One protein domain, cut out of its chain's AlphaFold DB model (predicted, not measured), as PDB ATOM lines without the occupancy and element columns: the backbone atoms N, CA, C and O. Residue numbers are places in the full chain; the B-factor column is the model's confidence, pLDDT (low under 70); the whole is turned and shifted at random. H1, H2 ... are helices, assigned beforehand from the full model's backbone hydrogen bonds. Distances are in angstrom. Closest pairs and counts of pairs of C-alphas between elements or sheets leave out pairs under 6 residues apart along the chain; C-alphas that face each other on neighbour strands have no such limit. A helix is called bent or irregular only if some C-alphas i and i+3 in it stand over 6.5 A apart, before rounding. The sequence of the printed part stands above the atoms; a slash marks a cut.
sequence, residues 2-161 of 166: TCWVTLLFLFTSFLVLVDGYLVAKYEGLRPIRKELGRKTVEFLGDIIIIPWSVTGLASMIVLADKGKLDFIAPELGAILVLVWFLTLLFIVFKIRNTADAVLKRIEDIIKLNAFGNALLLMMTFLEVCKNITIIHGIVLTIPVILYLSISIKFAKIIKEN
ATOM      1  N   THR A   2      36.465 -44.003-112.537       73.81
ATOM      2  CA  THR A   2      35.262 -44.652-111.972       73.81
ATOM      3  C   THR A   2      35.444 -45.262-110.576       73.81
ATOM      4  O   THR A   2      34.578 -45.079-109.730       73.81
ATOM      5  N   CYS A   3      36.581 -45.901-110.288       85.62
ATOM      6  CA  CYS A   3      36.801 -46.550-108.989       85.62
ATOM      7  C   CYS A   3      36.922 -45.593-107.807       85.62
ATOM      8  O   CYS A   3      36.385 -45.874-106.744       85.62
ATOM      9  N   TRP A   4      37.568 -44.441-107.983       86.25
ATOM     10  CA  TRP A   4      37.644 -43.438-106.920       86.25
ATOM     11  C   TRP A   4      36.272 -42.836-106.616       86.25
ATOM     12  O   TRP A   4      35.959 -42.602-105.456       86.25
ATOM     13  N   VAL A   5      35.431 -42.658-107.638       87.62
ATOM     14  CA  VAL A   5      34.051 -42.184-107.465       87.62
ATOM     15  C   VAL A   5      33.216 -43.214-106.705       87.62
ATOM     16  O   VAL A   5      32.553 -42.855-105.740       87.62
ATOM     17  N   THR A   6      33.297 -44.497-107.072       88.12
ATOM     18  CA  THR A   6      32.618 -45.575-106.338       88.12
ATOM     19  C   THR A   6      33.112 -45.680-104.895       88.12
ATOM     20  O   THR A   6      32.300 -45.800-103.979       88.12
ATOM     21  N   LEU A   7      34.429 -45.588-104.681       90.50
ATOM     22  CA  LEU A   7      35.041 -45.613-103.352       90.50
ATOM     23  C   LEU A   7      34.493 -44.482-102.482       90.50
ATOM     24  O   LEU A   7      34.020 -44.729-101.377       90.50
ATOM     25  N   LEU A   8      34.542 -43.252-103.003       90.88
ATOM     26  CA  LEU A   8      34.054 -42.058-102.323       90.88
ATOM     27  C   LEU A   8      32.556 -42.155-102.043       90.88
ATOM     28  O   LEU A   8      32.134 -41.859-100.934       90.88
ATOM     29  N   PHE A   9      31.754 -42.616-103.001       90.50
ATOM     30  CA  PHE A   9      30.315 -42.752-102.814       90.50
ATOM     31  C   PHE A   9      29.966 -43.739-101.693       90.50
ATOM     32  O   PHE A   9      29.197 -43.394-100.796       90.50
ATOM     33  N   LEU A  10      30.555 -44.939-101.707       88.88
ATOM     34  CA  LEU A  10      30.337 -45.955-100.672       88.88
ATOM     35  C   LEU A  10      30.819 -45.469 -99.297       88.88
ATOM     36  O   LEU A  10      30.103 -45.607 -98.305       88.88
ATOM     37  N   PHE A  11      31.998 -44.844 -99.256       92.62
ATOM     38  CA  PHE A  11      32.568 -44.254 -98.049       92.62
ATOM     39  C   PHE A  11      31.662 -43.169 -97.460       92.62
ATOM     40  O   PHE A  11      31.260 -43.256 -96.302       92.62
ATOM     41  N   THR A  12      31.323 -42.150 -98.253       89.19
ATOM     42  CA  THR A  12      30.561 -40.987 -97.793       89.19
ATOM     43  C   THR A  12      29.134 -41.368 -97.429       89.19
ATOM     44  O   THR A  12      28.619 -40.858 -96.438       89.19
ATOM     45  N   SER A  13      28.508 -42.291 -98.167       87.94
ATOM     46  CA  SER A  13      27.161 -42.776 -97.842       87.94
ATOM     47  C   SER A  13      27.128 -43.411 -96.456       87.94
ATOM     48  O   SER A  13      26.288 -43.045 -95.639       87.94
ATOM     49  N   PHE A  14      28.071 -44.310 -96.155       90.69
ATOM     50  CA  PHE A  14      28.123 -44.943 -94.840       90.69
ATOM     51  C   PHE A  14      28.503 -43.937 -93.747       90.69
ATOM     52  O   PHE A  14      27.798 -43.824 -92.747       90.69
ATOM     53  N   LEU A  15      29.552 -43.138 -93.965       91.25
ATOM     54  CA  LEU A  15      30.026 -42.160 -92.985       91.25
ATOM     55  C   LEU A  15      28.939 -41.142 -92.605       91.25
ATOM     56  O   LEU A  15      28.714 -40.862 -91.433       91.25
ATOM     57  N   VAL A  16      28.246 -40.562 -93.583       88.31
ATOM     58  CA  VAL A  16      27.278 -39.491 -93.310       88.31
ATOM     59  C   VAL A  16      25.954 -40.058 -92.805       88.31
ATOM     60  O   VAL A  16      25.401 -39.547 -91.833       88.31
ATOM     61  N   LEU A  17      25.438 -41.112 -93.447       88.06
ATOM     62  CA  LEU A  17      24.091 -41.614 -93.162       88.06
ATOM     63  C   LEU A  17      24.048 -42.599 -91.991       88.06
ATOM     64  O   LEU A  17      23.000 -42.726 -91.365       88.06
ATOM     65  N   VAL A  18      25.153 -43.286 -91.688       89.75
ATOM     66  CA  VAL A  18      25.243 -44.188 -90.532       89.75
ATOM     67  C   VAL A  18      25.950 -43.487 -89.384       89.75
ATOM     68  O   VAL A  18      25.323 -43.243 -88.354       89.75
ATOM     69  N   ASP A  19      27.222 -43.116 -89.547       86.62
ATOM     70  CA  ASP A  19      27.989 -42.554 -88.427       86.62
ATOM     71  C   ASP A  19      27.452 -41.184 -88.020       86.62
ATOM     72  O   ASP A  19      27.173 -40.963 -86.843       86.62
ATOM     73  N   GLY A  20      27.223 -40.293 -88.987       85.69
ATOM     74  CA  GLY A  20      26.638 -38.975 -88.738       85.69
ATOM     75  C   GLY A  20      25.272 -39.056 -88.051       85.69
ATOM     76  O   GLY A  20      25.023 -38.325 -87.093       85.69
ATOM     77  N   TYR A  21      24.418 -39.994 -88.474       88.00
ATOM     78  CA  TYR A  21      23.127 -40.245 -87.830       88.00
ATOM     79  C   TYR A  21      23.282 -40.725 -86.383       88.00
ATOM     80  O   TYR A  21      22.653 -40.176 -85.478       88.00
ATOM     81  N   LEU A  22      24.118 -41.742 -86.150       87.06
ATOM     82  CA  LEU A  22      24.307 -42.313 -84.819       87.06
ATOM     83  C   LEU A  22      24.932 -41.301 -83.857       87.06
ATOM     84  O   LEU A  22      24.512 -41.226 -82.704       87.06
ATOM     85  N   VAL A  23      25.888 -40.496 -84.325       86.50
ATOM     86  CA  VAL A  23      26.442 -39.383 -83.549       86.50
ATOM     87  C   VAL A  23      25.339 -38.378 -83.235       86.50
ATOM     88  O   VAL A  23      25.041 -38.183 -82.065       86.50
ATOM     89  N   ALA A  24      24.646 -37.825 -84.232       84.62
ATOM     90  CA  ALA A  24      23.625 -36.800 -84.002       84.62
ATOM     91  C   ALA A  24      22.489 -37.261 -83.071       84.62
ATOM     92  O   ALA A  24      21.960 -36.472 -82.290       84.62
ATOM     93  N   LYS A  25      22.106 -38.541 -83.143       83.75
ATOM     94  CA  LYS A  25      21.011 -39.094 -82.342       83.75
ATOM     95  C   LYS A  25      21.427 -39.453 -80.918       83.75
ATOM     96  O   LYS A  25      20.625 -39.295 -79.996       83.75
ATOM     97  N   TYR A  26      22.640 -39.971 -80.732       78.56
ATOM     98  CA  TYR A  26      23.065 -40.532 -79.450       78.56
ATOM     99  C   TYR A  26      24.089 -39.686 -78.696       78.56
ATOM    100  O   TYR A  26      24.259 -39.859 -77.484       78.56
ATOM    101  N   GLU A  27      24.732 -38.725 -79.350       71.94
ATOM    102  CA  GLU A  27      25.570 -37.736 -78.689       71.94
ATOM    103  C   GLU A  27      24.717 -36.878 -77.740       71.94
ATOM    104  O   GLU A  27      23.743 -36.238 -78.124       71.94
ATOM    105  N   GLY A  28      25.034 -36.929 -76.443       62.59
ATOM    106  CA  GLY A  28      24.302 -36.196 -75.404       62.59
ATOM    107  C   GLY A  28      23.107 -36.925 -74.773       62.59
ATOM    108  O   GLY A  28      22.559 -36.423 -73.787       62.59
ATOM    109  N   LEU A  29      22.726 -38.127 -75.232       63.34
ATOM    110  CA  LEU A  29      21.679 -38.912 -74.563       63.34
ATOM    111  C   LEU A  29      22.155 -39.401 -73.182       63.34
ATOM    112  O   LEU A  29      22.951 -40.332 -73.061       63.34
ATOM    113  N   ARG A  30      21.619 -38.801 -72.109       56.81
ATOM    114  CA  ARG A  30      21.707 -39.357 -70.749       56.81
ATOM    115  C   ARG A  30      20.604 -40.410 -70.555       56.81
ATOM    116  O   ARG A  30      19.440 -40.123 -70.846       56.81
ATOM    117  N   PRO A  31      20.915 -41.623 -70.065       54.28
ATOM    118  CA  PRO A  31      19.910 -42.664 -69.875       54.28
ATOM    119  C   PRO A  31      18.943 -42.287 -68.741       54.28
ATOM    120  O   PRO A  31      19.307 -42.277 -67.568       54.28
ATOM    121  N   ILE A  32      17.687 -41.986 -69.087       53.84
ATOM    122  CA  ILE A  32      16.593 -41.802 -68.124       53.84
ATOM    123  C   ILE A  32      15.965 -43.175 -67.864       53.84
ATOM    124  O   ILE A  32      15.431 -43.815 -68.770       53.84
ATOM    125  N   ARG A  33      16.014 -43.634 -66.608       53.03
ATOM    126  CA  ARG A  33      15.675 -45.011 -66.197       53.03
ATOM    127  C   ARG A  33      14.267 -45.473 -66.607       53.03
ATOM    128  O   ARG A  33      14.084 -46.648 -66.905       53.03
ATOM    129  N   LYS A  34      13.289 -44.558 -66.657       54.28
ATOM    130  CA  LYS A  34      11.892 -44.852 -67.038       54.28
ATOM    131  C   LYS A  34      11.691 -45.085 -68.545       54.28
ATOM    132  O   LYS A  34      10.693 -45.681 -68.925       54.28
ATOM    133  N   GLU A  35      12.635 -44.676 -69.394       63.12
ATOM    134  CA  GLU A  35      12.552 -44.823 -70.859       63.12
ATOM    135  C   GLU A  35      13.493 -45.901 -71.419       63.12
ATOM    136  O   GLU A  35      13.543 -46.117 -72.631       63.12
ATOM    137  N   LEU A  36      14.245 -46.582 -70.548       66.25
ATOM    138  CA  LEU A  36      15.362 -47.440 -70.940       66.25
ATOM    139  C   LEU A  36      14.930 -48.577 -71.879       66.25
ATOM    140  O   LEU A  36      15.619 -48.847 -72.858       66.25
ATOM    141  N   GLY A  37      13.774 -49.201 -71.631       64.56
ATOM    142  CA  GLY A  37      13.258 -50.289 -72.471       64.56
ATOM    143  C   GLY A  37      12.930 -49.831 -73.894       64.56
ATOM    144  O   GLY A  37      13.392 -50.431 -74.863       64.56
ATOM    145  N   ARG A  38      12.208 -48.712 -74.035       71.88
ATOM    146  CA  ARG A  38      11.867 -48.133 -75.345       71.88
ATOM    147  C   ARG A  38      13.119 -47.672 -76.095       71.88
ATOM    148  O   ARG A  38      13.281 -48.024 -77.259       71.88
ATOM    149  N   LYS A  39      14.025 -46.956 -75.419       73.31
ATOM    150  CA  LYS A  39      15.290 -46.484 -76.005       73.31
ATOM    151  C   LYS A  39      16.234 -47.622 -76.387       73.31
ATOM    152  O   LYS A  39      16.968 -47.490 -77.355       73.31
ATOM    153  N   THR A  40      16.194 -48.747 -75.673       72.12
ATOM    154  CA  THR A  40      16.971 -49.944 -76.029       72.12
ATOM    155  C   THR A  40      16.460 -50.578 -77.314       72.12
ATOM    156  O   THR A  40      17.265 -50.915 -78.173       72.12
ATOM    157  N   VAL A  41      15.140 -50.744 -77.460       73.75
ATOM    158  CA  VAL A  41      14.538 -51.290 -78.690       73.75
ATOM    159  C   VAL A  41      14.833 -50.379 -79.881       73.75
ATOM    160  O   VAL A  41      15.166 -50.869 -80.955       73.75
ATOM    161  N   GLU A  42      14.755 -49.066 -79.677       79.62
ATOM    162  CA  GLU A  42      15.101 -48.069 -80.690       79.62
ATOM    163  C   GLU A  42      16.581 -48.148 -81.082       79.62
ATOM    164  O   GLU A  42      16.891 -48.310 -82.255       79.62
ATOM    165  N   PHE A  43      17.488 -48.164 -80.103       82.69
ATOM    166  CA  PHE A  43      18.924 -48.350 -80.330       82.69
ATOM    167  C   PHE A  43      19.248 -49.638 -81.079       82.69
ATOM    168  O   PHE A  43      20.046 -49.641 -82.009       82.69
ATOM    169  N   LEU A  44      18.602 -50.734 -80.698       77.44
ATOM    170  CA  LEU A  44      18.733 -52.016 -81.369       77.44
ATOM    171  C   LEU A  44      18.304 -51.956 -82.837       77.44
ATOM    172  O   LEU A  44      18.990 -52.508 -83.695       77.44
ATOM    173  N   GLY A  45      17.180 -51.296 -83.120       77.50
ATOM    174  CA  GLY A  45      16.731 -51.051 -84.485       77.50
ATOM    175  C   GLY A  45      17.757 -50.231 -85.260       77.50
ATOM    176  O   GLY A  45      18.186 -50.645 -86.332       77.50
ATOM    177  N   ASP A  46      18.220 -49.130 -84.681       85.06
ATOM    178  CA  ASP A  46      19.119 -48.197 -85.349       85.06
ATOM    179  C   ASP A  46      20.471 -48.820 -85.692       85.06
ATOM    180  O   ASP A  46      20.934 -48.706 -86.823       85.06
ATOM    181  N   ILE A  47      21.099 -49.534 -84.755       85.44
ATOM    182  CA  ILE A  47      22.435 -50.097 -84.990       85.44
ATOM    183  C   ILE A  47      22.421 -51.337 -85.880       85.44
ATOM    184  O   ILE A  47      23.478 -51.709 -86.376       85.44
ATOM    185  N   ILE A  48      21.278 -52.007 -86.053       82.56
ATOM    186  CA  ILE A  48      21.169 -53.201 -86.900       82.56
ATOM    187  C   ILE A  48      20.645 -52.798 -88.276       82.56
ATOM    188  O   ILE A  48      21.290 -53.061 -89.284       82.56
ATOM    189  N   ILE A  49      19.491 -52.138 -88.326       83.25
ATOM    190  CA  ILE A  49      18.716 -51.936 -89.551       83.25
ATOM    191  C   ILE A  49      19.339 -50.852 -90.428       83.25
ATOM    192  O   ILE A  49      19.484 -51.054 -91.635       83.25
ATOM    193  N   ILE A  50      19.719 -49.713 -89.843       86.94
ATOM    194  CA  ILE A  50      20.176 -48.549 -90.613       86.94
ATOM    195  C   ILE A  50      21.457 -48.864 -91.400       86.94
ATOM    196  O   ILE A  50      21.445 -48.628 -92.609       86.94
ATOM    197  N   PRO A  51      22.513 -49.472 -90.814       87.81
ATOM    198  CA  PRO A  51      23.715 -49.821 -91.569       87.81
ATOM    199  C   PRO A  51      23.425 -50.712 -92.777       87.81
ATOM    200  O   PRO A  51      23.859 -50.399 -93.880       87.81
ATOM    201  N   TRP A  52      22.622 -51.771 -92.609       85.81
ATOM    202  CA  TRP A  52      22.268 -52.659 -93.724       85.81
ATOM    203  C   TRP A  52      21.436 -51.963 -94.796       85.81
ATOM    204  O   TRP A  52      21.635 -52.228 -95.979       85.81
ATOM    205  N   SER A  53      20.524 -51.076 -94.395       86.38
ATOM    206  CA  SER A  53      19.701 -50.304 -95.330       86.38
ATOM    207  C   SER A  53      20.576 -49.400 -96.196       86.38
ATOM    208  O   SER A  53      20.462 -49.408 -97.419       86.38
ATOM    209  N   VAL A  54      21.478 -48.650 -95.555       87.88
ATOM    210  CA  VAL A  54      22.376 -47.706 -96.227       87.88
ATOM    211  C   VAL A  54      23.357 -48.450 -97.124       87.88
ATOM    212  O   VAL A  54      23.454 -48.131 -98.307       87.88
ATOM    213  N   THR A  55      24.049 -49.462 -96.598       87.06
ATOM    214  CA  THR A  55      25.031 -50.228 -97.371       87.06
ATOM    215  C   THR A  55      24.371 -50.969 -98.523       87.06
ATOM    216  O   THR A  55      24.858 -50.897 -99.646       87.06
ATOM    217  N   GLY A  56      23.238 -51.635 -98.281       86.50
ATOM    218  CA  GLY A  56      22.500 -52.355 -99.315       86.50
ATOM    219  C   GLY A  56      22.053 -51.438-100.451       86.50
ATOM    220  O   GLY A  56      22.313 -51.739-101.614       86.50
ATOM    221  N   LEU A  57      21.445 -50.293-100.125       85.56
ATOM    222  CA  LEU A  57      21.003 -49.325-101.129       85.56
ATOM    223  C   LEU A  57      22.183 -48.727-101.904       85.56
ATOM    224  O   LEU A  57      22.145 -48.672-103.133       85.56
ATOM    225  N   ALA A  58      23.246 -48.316-101.207       85.50
ATOM    226  CA  ALA A  58      24.439 -47.765-101.844       85.50
ATOM    227  C   ALA A  58      25.086 -48.784-102.796       85.50
ATOM    228  O   ALA A  58      25.459 -48.436-103.917       85.50
ATOM    229  N   SER A  59      25.146 -50.055-102.390       86.38
ATOM    230  CA  SER A  59      25.631 -51.150-103.225       86.38
ATOM    231  C   SER A  59      24.775 -51.376-104.468       86.38
ATOM    232  O   SER A  59      25.322 -51.510-105.560       86.38
ATOM    233  N   MET A  60      23.446 -51.366-104.336       84.44
ATOM    234  CA  MET A  60      22.543 -51.506-105.484       84.44
ATOM    235  C   MET A  60      22.725 -50.369-106.489       84.44
ATOM    236  O   MET A  60      22.830 -50.631-107.683       84.44
ATOM    237  N   ILE A  61      22.823 -49.119-106.024       83.88
ATOM    238  CA  ILE A  61      23.035 -47.955-106.899       83.88
ATOM    239  C   ILE A  61      24.351 -48.097-107.668       83.88
ATOM    240  O   ILE A  61      24.382 -47.925-108.885       83.88
ATOM    241  N   VAL A  62      25.431 -48.457-106.970       85.94
ATOM    242  CA  VAL A  62      26.757 -48.647-107.570       85.94
ATOM    243  C   VAL A  62      26.752 -49.748-108.633       85.94
ATOM    244  O   VAL A  62      27.343 -49.574-109.698       85.94
ATOM    245  N   LEU A  63      26.095 -50.875-108.358       84.44
ATOM    246  CA  LEU A  63      26.004 -51.988-109.300       84.44
ATOM    247  C   LEU A  63      25.102 -51.648-110.499       84.44
ATOM    248  O   LEU A  63      25.442 -51.996-111.630       84.44
ATOM    249  N   ALA A  64      23.996 -50.929-110.281       81.06
ATOM    250  CA  ALA A  64      23.077 -50.491-111.334       81.06
ATOM    251  C   ALA A  64      23.745 -49.514-112.308       81.06
ATOM    252  O   ALA A  64      23.709 -49.729-113.516       81.06
ATOM    253  N   ASP A  65      24.434 -48.497-111.784       81.06
ATOM    254  CA  ASP A  65      25.174 -47.500-112.574       81.06
ATOM    255  C   ASP A  65      26.260 -48.129-113.468       81.06
ATOM    256  O   ASP A  65      26.727 -47.536-114.440       81.06
ATOM    257  N   LYS A  66      26.683 -49.355-113.148       79.62
ATOM    258  CA  LYS A  66      27.743 -50.075-113.859       79.62
ATOM    259  C   LYS A  66      27.227 -51.201-114.750       79.62
ATOM    260  O   LYS A  66      28.050 -51.947-115.275       79.62
ATOM    261  N   GLY A  67      25.907 -51.330-114.919       73.75
ATOM    262  CA  GLY A  67      25.303 -52.419-115.697       73.75
ATOM    263  C   GLY A  67      25.637 -53.797-115.118       73.75
ATOM    264  O   GLY A  67      25.791 -54.771-115.840       73.75
ATOM    265  N   LYS A  68      25.863 -53.872-113.801       72.88
ATOM    266  CA  LYS A  68      26.156 -55.120-113.076       72.88
ATOM    267  C   LYS A  68      24.916 -55.702-112.404       72.88
ATOM    268  O   LYS A  68      25.007 -56.697-111.693       72.88
ATOM    269  N   LEU A  69      23.764 -55.080-112.635       69.75
ATOM    270  CA  LEU A  69      22.470 -55.446-112.068       69.75
ATOM    271  C   LEU A  69      21.552 -56.069-113.135       69.75
ATOM    272  O   LEU A  69      20.337 -55.940-113.068       69.75
ATOM    273  N   ASP A  70      22.140 -56.776-114.103       64.12
ATOM    274  CA  ASP A  70      21.433 -57.324-115.271       64.12
ATOM    275  C   ASP A  70      20.656 -58.630-114.991       64.12
ATOM    276  O   ASP A  70      20.096 -59.222-115.909       64.12
ATOM    277  N   PHE A  71      20.595 -59.117-113.744       58.22
ATOM    278  CA  PHE A  71      20.172 -60.505-113.477       58.22
ATOM    279  C   PHE A  71      19.184 -60.725-112.328       58.22
ATOM    280  O   PHE A  71      18.933 -61.874-111.963       58.22
ATOM    281  N   ILE A  72      18.572 -59.682-111.768       56.50
ATOM    282  CA  ILE A  72      17.483 -59.893-110.807       56.50
ATOM    283  C   ILE A  72      16.174 -59.619-111.531       56.50
ATOM    284  O   ILE A  72      15.810 -58.466-111.746       56.50
ATOM    285  N   ALA A  73      15.482 -60.697-111.912       62.00
ATOM    286  CA  ALA A  73      14.114 -60.601-112.400       62.00
ATOM    287  C   ALA A  73      13.307 -59.725-111.414       62.00
ATOM    288  O   ALA A  73      13.476 -59.902-110.199       62.00
ATOM    289  N   PRO A  74      12.497 -58.752-111.873       63.19
ATOM    290  CA  PRO A  74      11.789 -57.812-110.995       63.19
ATOM    291  C   PRO A  74      11.049 -58.496-109.833       63.19
ATOM    292  O   PRO A  74      10.975 -57.964-108.724       63.19
ATOM    293  N   GLU A  75      10.574 -59.718-110.063       70.25
ATOM    294  CA  GLU A  75       9.921 -60.595-109.098       70.25
ATOM    295  C   GLU A  75      10.857 -61.010-107.950       70.25
ATOM    296  O   GLU A  75      10.468 -60.960-106.785       70.25
ATOM    297  N   LEU A  76      12.112 -61.363-108.244       55.97
ATOM    298  CA  LEU A  76      13.137 -61.689-107.242       55.97
ATOM    299  C   LEU A  76      13.541 -60.460-106.421       55.97
ATOM    300  O   LEU A  76      13.766 -60.578-105.215       55.97
ATOM    301  N   GLY A  77      13.586 -59.283-107.048       62.19
ATOM    302  CA  GLY A  77      13.812 -58.014-106.356       62.19
ATOM    303  C   GLY A  77      12.688 -57.713-105.363       62.19
ATOM    304  O   GLY A  77      12.950 -57.427-104.196       62.19
ATOM    305  N   ALA A  78      11.434 -57.871-105.795       67.12
ATOM    306  CA  ALA A  78      10.268 -57.721-104.929       67.12
ATOM    307  C   ALA A  78      10.274 -58.731-103.769       67.12
ATOM    308  O   ALA A  78      10.033 -58.342-102.628       67.12
ATOM    309  N   ILE A  79      10.614 -60.000-104.025       67.25
ATOM    310  CA  ILE A  79      10.737 -61.036-102.986       67.25
ATOM    311  C   ILE A  79      11.825 -60.669-101.975       67.25
ATOM    312  O   ILE A  79      11.588 -60.774-100.775       67.25
ATOM    313  N   LEU A  80      12.990 -60.199-102.423       65.88
ATOM    314  CA  LEU A  80      14.074 -59.761-101.541       65.88
ATOM    315  C   LEU A  80      13.648 -58.597-100.643       65.88
ATOM    316  O   LEU A  80      13.892 -58.638 -99.438       65.88
ATOM    317  N   VAL A  81      12.966 -57.594-101.201       68.19
ATOM    318  CA  VAL A  81      12.422 -56.468-100.428       68.19
ATOM    319  C   VAL A  81      11.378 -56.951 -99.421       68.19
ATOM    320  O   VAL A  81      11.392 -56.522 -98.269       68.19
ATOM    321  N   LEU A  82      10.503 -57.876 -99.817       70.31
ATOM    322  CA  LEU A  82       9.445 -58.406 -98.960       70.31
ATOM    323  C   LEU A  82      10.014 -59.271 -97.827       70.31
ATOM    324  O   LEU A  82       9.621 -59.114 -96.674       70.31
ATOM    325  N   VAL A  83      11.002 -60.120 -98.121       69.00
ATOM    326  CA  VAL A  83      11.757 -60.901 -97.127       69.00
ATOM    327  C   VAL A  83      12.516 -59.977 -96.185       69.00
ATOM    328  O   VAL A  83      12.506 -60.203 -94.976       69.00
ATOM    329  N   TRP A  84      13.135 -58.916 -96.701       70.62
ATOM    330  CA  TRP A  84      13.797 -57.914 -95.876       70.62
ATOM    331  C   TRP A  84      12.798 -57.230 -94.939       70.62
ATOM    332  O   TRP A  84      13.015 -57.210 -93.732       70.62
ATOM    333  N   PHE A  85      11.648 -56.790 -95.454       71.88
ATOM    334  CA  PHE A  85      10.591 -56.160 -94.662       71.88
ATOM    335  C   PHE A  85      10.017 -57.101 -93.589       71.88
ATOM    336  O   PHE A  85       9.859 -56.711 -92.432       71.88
ATOM    337  N   LEU A  86       9.770 -58.369 -93.931       71.25
ATOM    338  CA  LEU A  86       9.343 -59.399 -92.979       71.25
ATOM    339  C   LEU A  86      10.417 -59.679 -91.924       71.25
ATOM    340  O   LEU A  86      10.096 -59.851 -90.749       71.25
ATOM    341  N   THR A  87      11.690 -59.667 -92.317       69.38
ATOM    342  CA  THR A  87      12.823 -59.811 -91.399       69.38
ATOM    343  C   THR A  87      12.893 -58.624 -90.442       69.38
ATOM    344  O   THR A  87      13.066 -58.834 -89.244       69.38
ATOM    345  N   LEU A  88      12.668 -57.394 -90.916       67.50
ATOM    346  CA  LEU A  88      12.572 -56.209 -90.060       67.50
ATOM    347  C   LEU A  88      11.421 -56.323 -89.064       67.50
ATOM    348  O   LEU A  88      11.627 -56.106 -87.872       67.50
ATOM    349  N   LEU A  89      10.228 -56.708 -89.523       71.75
ATOM    350  CA  LEU A  89       9.069 -56.898 -88.651       71.75
ATOM    351  C   LEU A  89       9.329 -57.980 -87.599       71.75
ATOM    352  O   LEU A  89       9.054 -57.772 -86.416       71.75
ATOM    353  N   PHE A  90       9.921 -59.104 -88.004       70.44
ATOM    354  CA  PHE A  90      10.295 -60.184 -87.100       70.44
ATOM    355  C   PHE A  90      11.344 -59.736 -86.079       70.44
ATOM    356  O   PHE A  90      11.204 -60.019 -84.889       70.44
ATOM    357  N   ILE A  91      12.366 -58.999 -86.517       66.31
ATOM    358  CA  ILE A  91      13.404 -58.433 -85.655       66.31
ATOM    359  C   ILE A  91      12.775 -57.468 -84.651       66.31
ATOM    360  O   ILE A  91      12.997 -57.630 -83.458       66.31
ATOM    361  N   VAL A  92      11.931 -56.530 -85.084       65.81
ATOM    362  CA  VAL A  92      11.252 -55.572 -84.197       65.81
ATOM    363  C   VAL A  92      10.370 -56.292 -83.172       65.81
ATOM    364  O   VAL A  92      10.424 -55.980 -81.979       65.81
ATOM    365  N   PHE A  93       9.592 -57.286 -83.607       68.88
ATOM    366  CA  PHE A  93       8.687 -58.031 -82.733       68.88
ATOM    367  C   PHE A  93       9.449 -58.902 -81.724       68.88
ATOM    368  O   PHE A  93       9.173 -58.880 -80.523       68.88
ATOM    369  N   LYS A  94      10.474 -59.624 -82.187       67.12
ATOM    370  CA  LYS A  94      11.318 -60.471 -81.339       67.12
ATOM    371  C   LYS A  94      12.176 -59.641 -80.390       67.12
ATOM    372  O   LYS A  94      12.334 -60.026 -79.235       67.12
ATOM    373  N   ILE A  95      12.698 -58.496 -80.825       65.06
ATOM    374  CA  ILE A  95      13.475 -57.586 -79.974       65.06
ATOM    375  C   ILE A  95      12.608 -57.012 -78.861       65.06
ATOM    376  O   ILE A  95      13.067 -56.975 -77.724       65.06
ATOM    377  N   ARG A  96      11.345 -56.656 -79.129       65.56
ATOM    378  CA  ARG A  96      10.413 -56.251 -78.063       65.56
ATOM    379  C   ARG A  96      10.221 -57.341 -77.007       65.56
ATOM    380  O   ARG A  96      10.217 -57.027 -75.823       65.56
ATOM    381  N   ASN A  97      10.132 -58.602 -77.425       66.56
ATOM    382  CA  ASN A  97       9.859 -59.723 -76.519       66.56
ATOM    383  C   ASN A  97      11.118 -60.334 -75.874       66.56
ATOM    384  O   ASN A  97      11.007 -61.048 -74.882       66.56
ATOM    385  N   THR A  98      12.314 -60.068 -76.412       66.12
ATOM    386  CA  THR A  98      13.578 -60.700 -75.974       66.12
ATOM    387  C   THR A  98      14.686 -59.688 -75.656       66.12
ATOM    388  O   THR A  98      15.861 -60.060 -75.599       66.12
ATOM    389  N   ALA A  99      14.327 -58.412 -75.454       64.12
ATOM    390  CA  ALA A  99      15.253 -57.285 -75.303       64.12
ATOM    391  C   ALA A  99      16.401 -57.576 -74.324       64.12
ATOM    392  O   ALA A  99      17.556 -57.329 -74.656       64.12
ATOM    393  N   ASP A 100      16.112 -58.188 -73.173       64.25
ATOM    394  CA  ASP A 100      17.111 -58.489 -72.139       64.25
ATOM    395  C   ASP A 100      18.138 -59.551 -72.559       64.25
ATOM    396  O   ASP A 100      19.318 -59.463 -72.210       64.25
ATOM    397  N   ALA A 101      17.726 -60.569 -73.322       71.44
ATOM    398  CA  ALA A 101      18.647 -61.590 -73.821       71.44
ATOM    399  C   ALA A 101      19.502 -61.052 -74.978       71.44
ATOM    400  O   ALA A 101      20.692 -61.363 -75.067       71.44
ATOM    401  N   VAL A 102      18.906 -60.216 -75.833       69.75
ATOM    402  CA  VAL A 102      19.596 -59.555 -76.949       69.75
ATOM    403  C   VAL A 102      20.602 -58.532 -76.420       69.75
ATOM    404  O   VAL A 102      21.745 -58.525 -76.867       69.75
ATOM    405  N   LEU A 103      20.237 -57.752 -75.399       69.56
ATOM    406  CA  LEU A 103      21.123 -56.818 -74.700       69.56
ATOM    407  C   LEU A 103      22.408 -57.488 -74.218       69.56
ATOM    408  O   LEU A 103      23.485 -56.921 -74.364       69.56
ATOM    409  N   LYS A 104      22.335 -58.713 -73.683       72.75
ATOM    410  CA  LYS A 104      23.533 -59.443 -73.232       72.75
ATOM    411  C   LYS A 104      24.516 -59.702 -74.380       72.75
ATOM    412  O   LYS A 104      25.719 -59.561 -74.177       72.75
ATOM    413  N   ARG A 105      24.003 -59.996 -75.579       81.31
ATOM    414  CA  ARG A 105      24.776 -60.334 -76.791       81.31
ATOM    415  C   ARG A 105      24.957 -59.166 -77.769       81.31
ATOM    416  O   ARG A 105      25.510 -59.355 -78.845       81.31
ATOM    417  N   ILE A 106      24.509 -57.963 -77.405       81.25
ATOM    418  CA  ILE A 106      24.464 -56.786 -78.286       81.25
ATOM    419  C   ILE A 106      25.819 -56.464 -78.923       81.25
ATOM    420  O   ILE A 106      25.879 -56.130 -80.096       81.25
ATOM    421  N   GLU A 107      26.917 -56.594 -78.177       84.38
ATOM    422  CA  GLU A 107      28.255 -56.264 -78.674       84.38
ATOM    423  C   GLU A 107      28.701 -57.228 -79.767       84.38
ATOM    424  O   GLU A 107      29.292 -56.798 -80.753       84.38
ATOM    425  N   ASP A 108      28.384 -58.513 -79.624       84.31
ATOM    426  CA  ASP A 108      28.698 -59.515 -80.640       84.31
ATOM    427  C   ASP A 108      27.829 -59.315 -81.881       84.31
ATOM    428  O   ASP A 108      28.325 -59.424 -83.000       84.31
ATOM    429  N   ILE A 109      26.563 -58.928 -81.690       84.62
ATOM    430  CA  ILE A 109      25.667 -58.548 -82.787       84.62
ATOM    431  C   ILE A 109      26.235 -57.339 -83.534       84.62
ATOM    432  O   ILE A 109      26.348 -57.397 -84.750       84.62
ATOM    433  N   ILE A 110      26.649 -56.279 -82.832       87.06
ATOM    434  CA  ILE A 110      27.251 -55.083 -83.443       87.06
ATOM    435  C   ILE A 110      28.527 -55.447 -84.210       87.06
ATOM    436  O   ILE A 110      28.703 -54.999 -85.340       87.06
ATOM    437  N   LYS A 111      29.413 -56.271 -83.636       85.88
ATOM    438  CA  LYS A 111      30.643 -56.725 -84.314       85.88
ATOM    439  C   LYS A 111      30.331 -57.503 -85.588       85.88
ATOM    440  O   LYS A 111      30.925 -57.226 -86.627       85.88
ATOM    441  N   LEU A 112      29.391 -58.446 -85.522       86.19
ATOM    442  CA  LEU A 112      28.954 -59.218 -86.683       86.19
ATOM    443  C   LEU A 112      28.309 -58.309 -87.739       86.19
ATOM    444  O   LEU A 112      28.551 -58.480 -88.930       86.19
ATOM    445  N   ASN A 113      27.542 -57.307 -87.303       86.44
ATOM    446  CA  ASN A 113      26.922 -56.316 -88.172       86.44
ATOM    447  C   ASN A 113      27.967 -55.456 -88.890       86.44
ATOM    448  O   ASN A 113      27.895 -55.285 -90.105       86.44
ATOM    449  N   ALA A 114      28.966 -54.960 -88.156       89.62
ATOM    450  CA  ALA A 114      30.088 -54.206 -88.708       89.62
ATOM    451  C   ALA A 114      30.855 -55.046 -89.734       89.62
ATOM    452  O   ALA A 114      31.112 -54.588 -90.844       89.62
ATOM    453  N   PHE A 115      31.156 -56.301 -89.392       88.69
ATOM    454  CA  PHE A 115      31.828 -57.231 -90.292       88.69
ATOM    455  C   PHE A 115      31.024 -57.478 -91.577       88.69
ATOM    456  O   PHE A 115      31.577 -57.389 -92.670       88.69
ATOM    457  N   GLY A 116      29.712 -57.715 -91.464       85.38
ATOM    458  CA  GLY A 116      28.827 -57.890 -92.616       85.38
ATOM    459  C   GLY A 116      28.785 -56.662 -93.531       85.38
ATOM    460  O   GLY A 116      28.895 -56.804 -94.747       85.38
ATOM    461  N   ASN A 117      28.711 -55.456 -92.957       90.12
ATOM    462  CA  ASN A 117      28.746 -54.212 -93.731       90.12
ATOM    463  C   ASN A 117      30.108 -54.001 -94.413       90.12
ATOM    464  O   ASN A 117      30.139 -53.667 -95.594       90.12
ATOM    465  N   ALA A 118      31.226 -54.268 -93.728       90.75
ATOM    466  CA  ALA A 118      32.559 -54.206 -94.337       90.75
ATOM    467  C   ALA A 118      32.696 -55.168 -95.523       90.75
ATOM    468  O   ALA A 118      33.181 -54.771 -96.584       90.75
ATOM    469  N   LEU A 119      32.243 -56.416 -95.364       87.56
ATOM    470  CA  LEU A 119      32.252 -57.400 -96.443       87.56
ATOM    471  C   LEU A 119      31.405 -56.943 -97.629       87.56
ATOM    472  O   LEU A 119      31.871 -57.017 -98.762       87.56
ATOM    473  N   LEU A 120      30.190 -56.446 -97.386       87.38
ATOM    474  CA  LEU A 120      29.307 -55.990 -98.456       87.38
ATOM    475  C   LEU A 120      29.908 -54.802 -99.220       87.38
ATOM    476  O   LEU A 120      29.935 -54.828-100.452       87.38
ATOM    477  N   LEU A 121      30.450 -53.804 -98.514       89.38
ATOM    478  CA  LEU A 121      31.142 -52.663 -99.124       89.38
ATOM    479  C   LEU A 121      32.330 -53.123 -99.980       89.38
ATOM    480  O   LEU A 121      32.459 -52.708-101.130       89.38
ATOM    481  N   MET A 122      33.161 -54.024 -99.449       89.62
ATOM    482  CA  MET A 122      34.322 -54.565-100.160       89.62
ATOM    483  C   MET A 122      33.937 -55.397-101.384       89.62
ATOM    484  O   MET A 122      34.529 -55.211-102.444       89.62
ATOM    485  N   MET A 123      32.944 -56.285-101.275       87.69
ATOM    486  CA  MET A 123      32.477 -57.097-102.406       87.69
ATOM    487  C   MET A 123      31.868 -56.230-103.506       87.69
ATOM    488  O   MET A 123      32.189 -56.408-104.677       87.69
ATOM    489  N   THR A 124      31.054 -55.241-103.131       87.19
ATOM    490  CA  THR A 124      30.485 -54.271-104.080       87.19
ATOM    491  C   THR A 124      31.593 -53.520-104.813       87.19
ATOM    492  O   THR A 124      31.551 -53.367-106.033       87.19
ATOM    493  N   PHE A 125      32.608 -53.069-104.074       88.50
ATOM    494  CA  PHE A 125      33.737 -52.367-104.664       88.50
ATOM    495  C   PHE A 125      34.534 -53.266-105.617       88.50
ATOM    496  O   PHE A 125      34.838 -52.836-106.725       88.50
ATOM    497  N   LEU A 126      34.830 -54.512-105.229       87.88
ATOM    498  CA  LEU A 126      35.537 -55.491-106.065       87.88
ATOM    499  C   LEU A 126      34.802 -55.800-107.371       87.88
ATOM    500  O   LEU A 126      35.437 -55.904-108.421       87.88
ATOM    501  N   GLU A 127      33.475 -55.914-107.317       85.50
ATOM    502  CA  GLU A 127      32.658 -56.233-108.490       85.50
ATOM    503  C   GLU A 127      32.738 -55.138-109.565       85.50
ATOM    504  O   GLU A 127      32.751 -55.414-110.771       85.50
ATOM    505  N   VAL A 128      32.849 -53.879-109.135       84.56
ATOM    506  CA  VAL A 128      32.995 -52.725-110.032       84.56
ATOM    507  C   VAL A 128      34.461 -52.444-110.379       84.56
ATOM    508  O   VAL A 128      34.765 -51.991-111.485       84.56
ATOM    509  N   CYS A 129      35.386 -52.725-109.463       85.06
ATOM    510  CA  CYS A 129      36.794 -52.357-109.550       85.06
ATOM    511  C   CYS A 129      37.709 -53.570-109.383       85.06
ATOM    512  O   CYS A 129      38.055 -53.965-108.274       85.06
ATOM    513  N   LYS A 130      38.190 -54.098-110.516       72.56
ATOM    514  CA  LYS A 130      39.024 -55.313-110.571       72.56
ATOM    515  C   LYS A 130      40.388 -55.200-109.868       72.56
ATOM    516  O   LYS A 130      40.947 -56.222-109.491       72.56
ATOM    517  N   ASN A 131      40.914 -53.986-109.669       77.75
ATOM    518  CA  ASN A 131      42.207 -53.755-109.013       77.75
ATOM    519  C   ASN A 131      42.022 -53.023-107.676       77.75
ATOM    520  O   ASN A 131      41.915 -51.793-107.633       77.75
ATOM    521  N   ILE A 132      42.022 -53.776-106.573       76.44
ATOM    522  CA  ILE A 132      42.095 -53.211-105.221       76.44
ATOM    523  C   ILE A 132      43.550 -52.956-104.838       76.44
ATOM    524  O   ILE A 132      44.400 -53.838-104.916       76.44
ATOM    525  N   THR A 133      43.816 -51.741-104.367       86.31
ATOM    526  CA  THR A 133      45.020 -51.428-103.603       86.31
ATOM    527  C   THR A 133      44.687 -51.484-102.115       86.31
ATOM    528  O   THR A 133      43.531 -51.317-101.719       86.31
ATOM    529  N   ILE A 134      45.706 -51.656-101.273       86.31
ATOM    530  CA  ILE A 134      45.550 -51.647 -99.809       86.31
ATOM    531  C   ILE A 134      44.856 -50.358 -99.329       86.31
ATOM    532  O   ILE A 134      44.032 -50.396 -98.419       86.31
ATOM    533  N   ILE A 135      45.118 -49.232-100.002       87.38
ATOM    534  CA  ILE A 135      44.509 -47.931 -99.702       87.38
ATOM    535  C   ILE A 135      42.981 -47.994 -99.827       87.38
ATOM    536  O   ILE A 135      42.288 -47.507 -98.940       87.38
ATOM    537  N   HIS A 136      42.442 -48.626-100.875       87.44
ATOM    538  CA  HIS A 136      40.989 -48.733-101.061       87.44
ATOM    539  C   HIS A 136      40.329 -49.518 -99.919       87.44
ATOM    540  O   HIS A 136      39.292 -49.099 -99.405       87.44
ATOM    541  N   GLY A 137      40.964 -50.614 -99.491       85.50
ATOM    542  CA  GLY A 137      40.499 -51.398 -98.348       85.50
ATOM    543  C   GLY A 137      40.478 -50.563 -97.072       85.50
ATOM    544  O   GLY A 137      39.441 -50.457 -96.424       85.50
ATOM    545  N   ILE A 138      41.589 -49.891 -96.753       88.44
ATOM    546  CA  ILE A 138      41.694 -49.025 -95.568       88.44
ATOM    547  C   ILE A 138      40.592 -47.961 -95.576       88.44
ATOM    548  O   ILE A 138      39.876 -47.825 -94.585       88.44
ATOM    549  N   VAL A 139      40.405 -47.259 -96.698       91.19
ATOM    550  CA  VAL A 139      39.395 -46.199 -96.826       91.19
ATOM    551  C   VAL A 139      37.991 -46.732 -96.545       91.19
ATOM    552  O   VAL A 139      37.295 -46.153 -95.718       91.19
ATOM    553  N   LEU A 140      37.587 -47.862 -97.138       89.31
ATOM    554  CA  LEU A 140      36.263 -48.458 -96.888       89.31
ATOM    555  C   LEU A 140      36.076 -48.964 -95.455       89.31
ATOM    556  O   LEU A 140      34.943 -49.096 -94.996       89.31
ATOM    557  N   THR A 141      37.165 -49.237 -94.736       89.31
ATOM    558  CA  THR A 141      37.088 -49.789 -93.378       89.31
ATOM    559  C   THR A 141      36.916 -48.691 -92.324       89.31
ATOM    560  O   THR A 141      36.294 -48.930 -91.292       89.31
ATOM    561  N   ILE A 142      37.419 -47.476 -92.579       93.19
ATOM    562  CA  ILE A 142      37.322 -46.327 -91.659       93.19
ATOM    563  C   ILE A 142      35.885 -46.070 -91.164       93.19
ATOM    564  O   ILE A 142      35.694 -46.072 -89.945       93.19
ATOM    565  N   PRO A 143      34.871 -45.884 -92.030       92.19
ATOM    566  CA  PRO A 143      33.524 -45.569 -91.561       92.19
ATOM    567  C   PRO A 143      32.891 -46.767 -90.825       92.19
ATOM    568  O   PRO A 143      32.206 -46.607 -89.822       92.19
ATOM    569  N   VAL A 144      33.243 -48.004 -91.189       92.31
ATOM    570  CA  VAL A 144      32.798 -49.194 -90.443       92.31
ATOM    571  C   VAL A 144      33.391 -49.246 -89.027       92.31
ATOM    572  O   VAL A 144      32.702 -49.619 -88.075       92.31
ATOM    573  N   ILE A 145      34.662 -48.871 -88.862       93.19
ATOM    574  CA  ILE A 145      35.323 -48.813 -87.550       93.19
ATOM    575  C   ILE A 145      34.705 -47.713 -86.681       93.19
ATOM    576  O   ILE A 145      34.527 -47.920 -85.474       93.19
ATOM    577  N   LEU A 146      34.362 -46.566 -87.272       92.44
ATOM    578  CA  LEU A 146      33.656 -45.490 -86.575       92.44
ATOM    579  C   LEU A 146      32.294 -45.979 -86.075       92.44
ATOM    580  O   LEU A 146      32.046 -45.920 -84.867       92.44
ATOM    581  N   TYR A 147      31.490 -46.587 -86.950       92.88
ATOM    582  CA  TYR A 147      30.206 -47.197 -86.603       92.88
ATOM    583  C   TYR A 147      30.341 -48.190 -85.447       92.88
ATOM    584  O   TYR A 147      29.595 -48.120 -84.464       92.88
ATOM    585  N   LEU A 148      31.312 -49.105 -85.542       92.31
ATOM    586  CA  LEU A 148      31.570 -50.126 -84.531       92.31
ATOM    587  C   LEU A 148      31.904 -49.488 -83.180       92.31
ATOM    588  O   LEU A 148      31.358 -49.882 -82.148       92.31
ATOM    589  N   SER A 149      32.776 -48.481 -83.186       91.44
ATOM    590  CA  SER A 149      33.231 -47.790 -81.977       91.44
ATOM    591  C   SER A 149      32.089 -47.040 -81.292       91.44
ATOM    592  O   SER A 149      31.895 -47.176 -80.081       91.44
ATOM    593  N   ILE A 150      31.299 -46.292 -82.068       89.62
ATOM    594  CA  ILE A 150      30.136 -45.538 -81.587       89.62
ATOM    595  C   ILE A 150      29.090 -46.501 -81.014       89.62
ATOM    596  O   ILE A 150      28.650 -46.347 -79.872       89.62
ATOM    597  N   SER A 151      28.753 -47.549 -81.762       88.44
ATOM    598  CA  SER A 151      27.747 -48.535 -81.366       88.44
ATOM    599  C   SER A 151      28.154 -49.296 -80.100       88.44
ATOM    600  O   SER A 151      27.344 -49.448 -79.186       88.44
ATOM    601  N   ILE A 152      29.418 -49.724 -79.978       90.00
ATOM    602  CA  ILE A 152      29.917 -50.382 -78.758       90.00
ATOM    603  C   ILE A 152      29.883 -49.423 -77.566       90.00
ATOM    604  O   ILE A 152      29.471 -49.823 -76.474       90.00
ATOM    605  N   LYS A 153      30.296 -48.162 -77.748       87.25
ATOM    606  CA  LYS A 153      30.256 -47.151 -76.682       87.25
ATOM    607  C   LYS A 153      28.840 -47.011 -76.119       87.25
ATOM    608  O   LYS A 153      28.661 -47.074 -74.904       87.25
ATOM    609  N   PHE A 154      27.832 -46.889 -76.980       81.81
ATOM    610  CA  PHE A 154      26.442 -46.763 -76.536       81.81
ATOM    611  C   PHE A 154      25.871 -48.054 -75.953       81.81
ATOM    612  O   PHE A 154      25.196 -48.010 -74.924       81.81
ATOM    613  N   ALA A 155      26.213 -49.208 -76.523       84.00
ATOM    614  CA  ALA A 155      25.827 -50.497 -75.963       84.00
ATOM    615  C   ALA A 155      26.317 -50.674 -74.515       84.00
ATOM    616  O   ALA A 155      25.557 -51.144 -73.664       84.00
ATOM    617  N   LYS A 156      27.551 -50.249 -74.210       83.44
ATOM    618  CA  LYS A 156      28.100 -50.268 -72.843       83.44
ATOM    619  C   LYS A 156      27.323 -49.351 -71.897       83.44
ATOM    620  O   LYS A 156      26.924 -49.795 -70.825       83.44
ATOM    621  N   ILE A 157      27.015 -48.121 -72.317       78.25
ATOM    622  CA  ILE A 157      26.229 -47.157 -71.520       78.25
ATOM    623  C   ILE A 157      24.842 -47.717 -71.156       78.25
ATOM    624  O   ILE A 157      24.363 -47.526 -70.033       78.25
ATOM    625  N   ILE A 158      24.199 -48.422 -72.094       75.31
ATOM    626  CA  ILE A 158      22.897 -49.065 -71.865       75.31
ATOM    627  C   ILE A 158      23.048 -50.268 -70.917       75.31
ATOM    628  O   ILE A 158      22.250 -50.418 -69.989       75.31
ATOM    629  N   LYS A 159      24.091 -51.093 -71.094       74.12
ATOM    630  CA  LYS A 159      24.371 -52.269 -70.248       74.12
ATOM    631  C   LYS A 159      24.726 -51.932 -68.799       74.12
ATOM    632  O   LYS A 159      24.354 -52.688 -67.905       74.12
ATOM    633  N   GLU A 160      25.452 -50.846 -68.547       71.06
ATOM    634  CA  GLU A 160      25.955 -50.495 -67.208       71.06
ATOM    635  C   GLU A 160      24.876 -49.900 -66.278       71.06
ATOM    636  O   GLU A 160      25.056 -49.850 -65.060       71.06
ATOM    637  N   ASN A 161      23.704 -49.516 -66.802       56.50
ATOM    638  CA  ASN A 161      22.681 -48.792 -66.037       56.50
ATOM    639  C   ASN A 161      21.636 -49.571 -65.198       56.50
ATOM    640  O   ASN A 161      20.849 -48.904 -64.515       56.50
TER     641      ASN A 161
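This is residues 2 to 161 of the 166 residues of an uncharacterized protein of Thermococcus thioreducens (UniProt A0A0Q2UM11). The longest helix, H3, folds back on itself as two arms: H3b joins H1, H2 and H4 in a bundle of four helices side by side, while H3a packs on H2 with residues 88 to 96. Residues 73 to 79, of which 74 to 79 belong to H3, stick out. The printed part has 160 residues, with four named helices in the order H1, H2, H3, H4 and no named strand: all helix. It is compact, with a radius of gyration of the C-alphas of 17.0 A and spans of 51 by 37 by 23 A.

By its hydrogen bonds H3, residues 74 to 128, was assigned as one helix, but it is bent: C-alphas 97 and 100 are 8.6 A apart. Find C-alpha 74 at (11.789, -57.812, -110.995); from there H3a runs 34.6 A to residue 97, and H3b, residues 100 to 128, runs 41.5 A. H2, residues 33 to 65, is 47.4 A long, H1, residues 2 to 26, 35.0 A, and H4, residues 134 to 160, 38.1 A, ending at C-alpha 160 (25.955, -50.495, -67.208).

Look first at H3b and H4, a helical hairpin: they touch, closest at the C-alphas of Ala 114 and Val 144, 6.0 A. H3b also touches H2, the same way, with the C-alphas of Ser 59 and Thr 124 closest at 5.8 A. H1 touches H4 at a shallow tilt of 12 degrees, with the C-alphas of Leu 15 and Pro 143 closest at 5.1 A. H3a is apart from H1 and H4. Every O i to N i+4 pair is within hydrogen-bond range in H3a; the counts are 20 of 21 in H1, 25 of 29 in H2, 22 of 25 in H3b and 21 of 23 in H4.

The farthest C-alphas, Lys 34 and Asn 131, are 52.5 A apart. The printed part has no cut and no long link. Confidence is low, under 70, in 38 residues, among them 28 to 37 and 91 to 100.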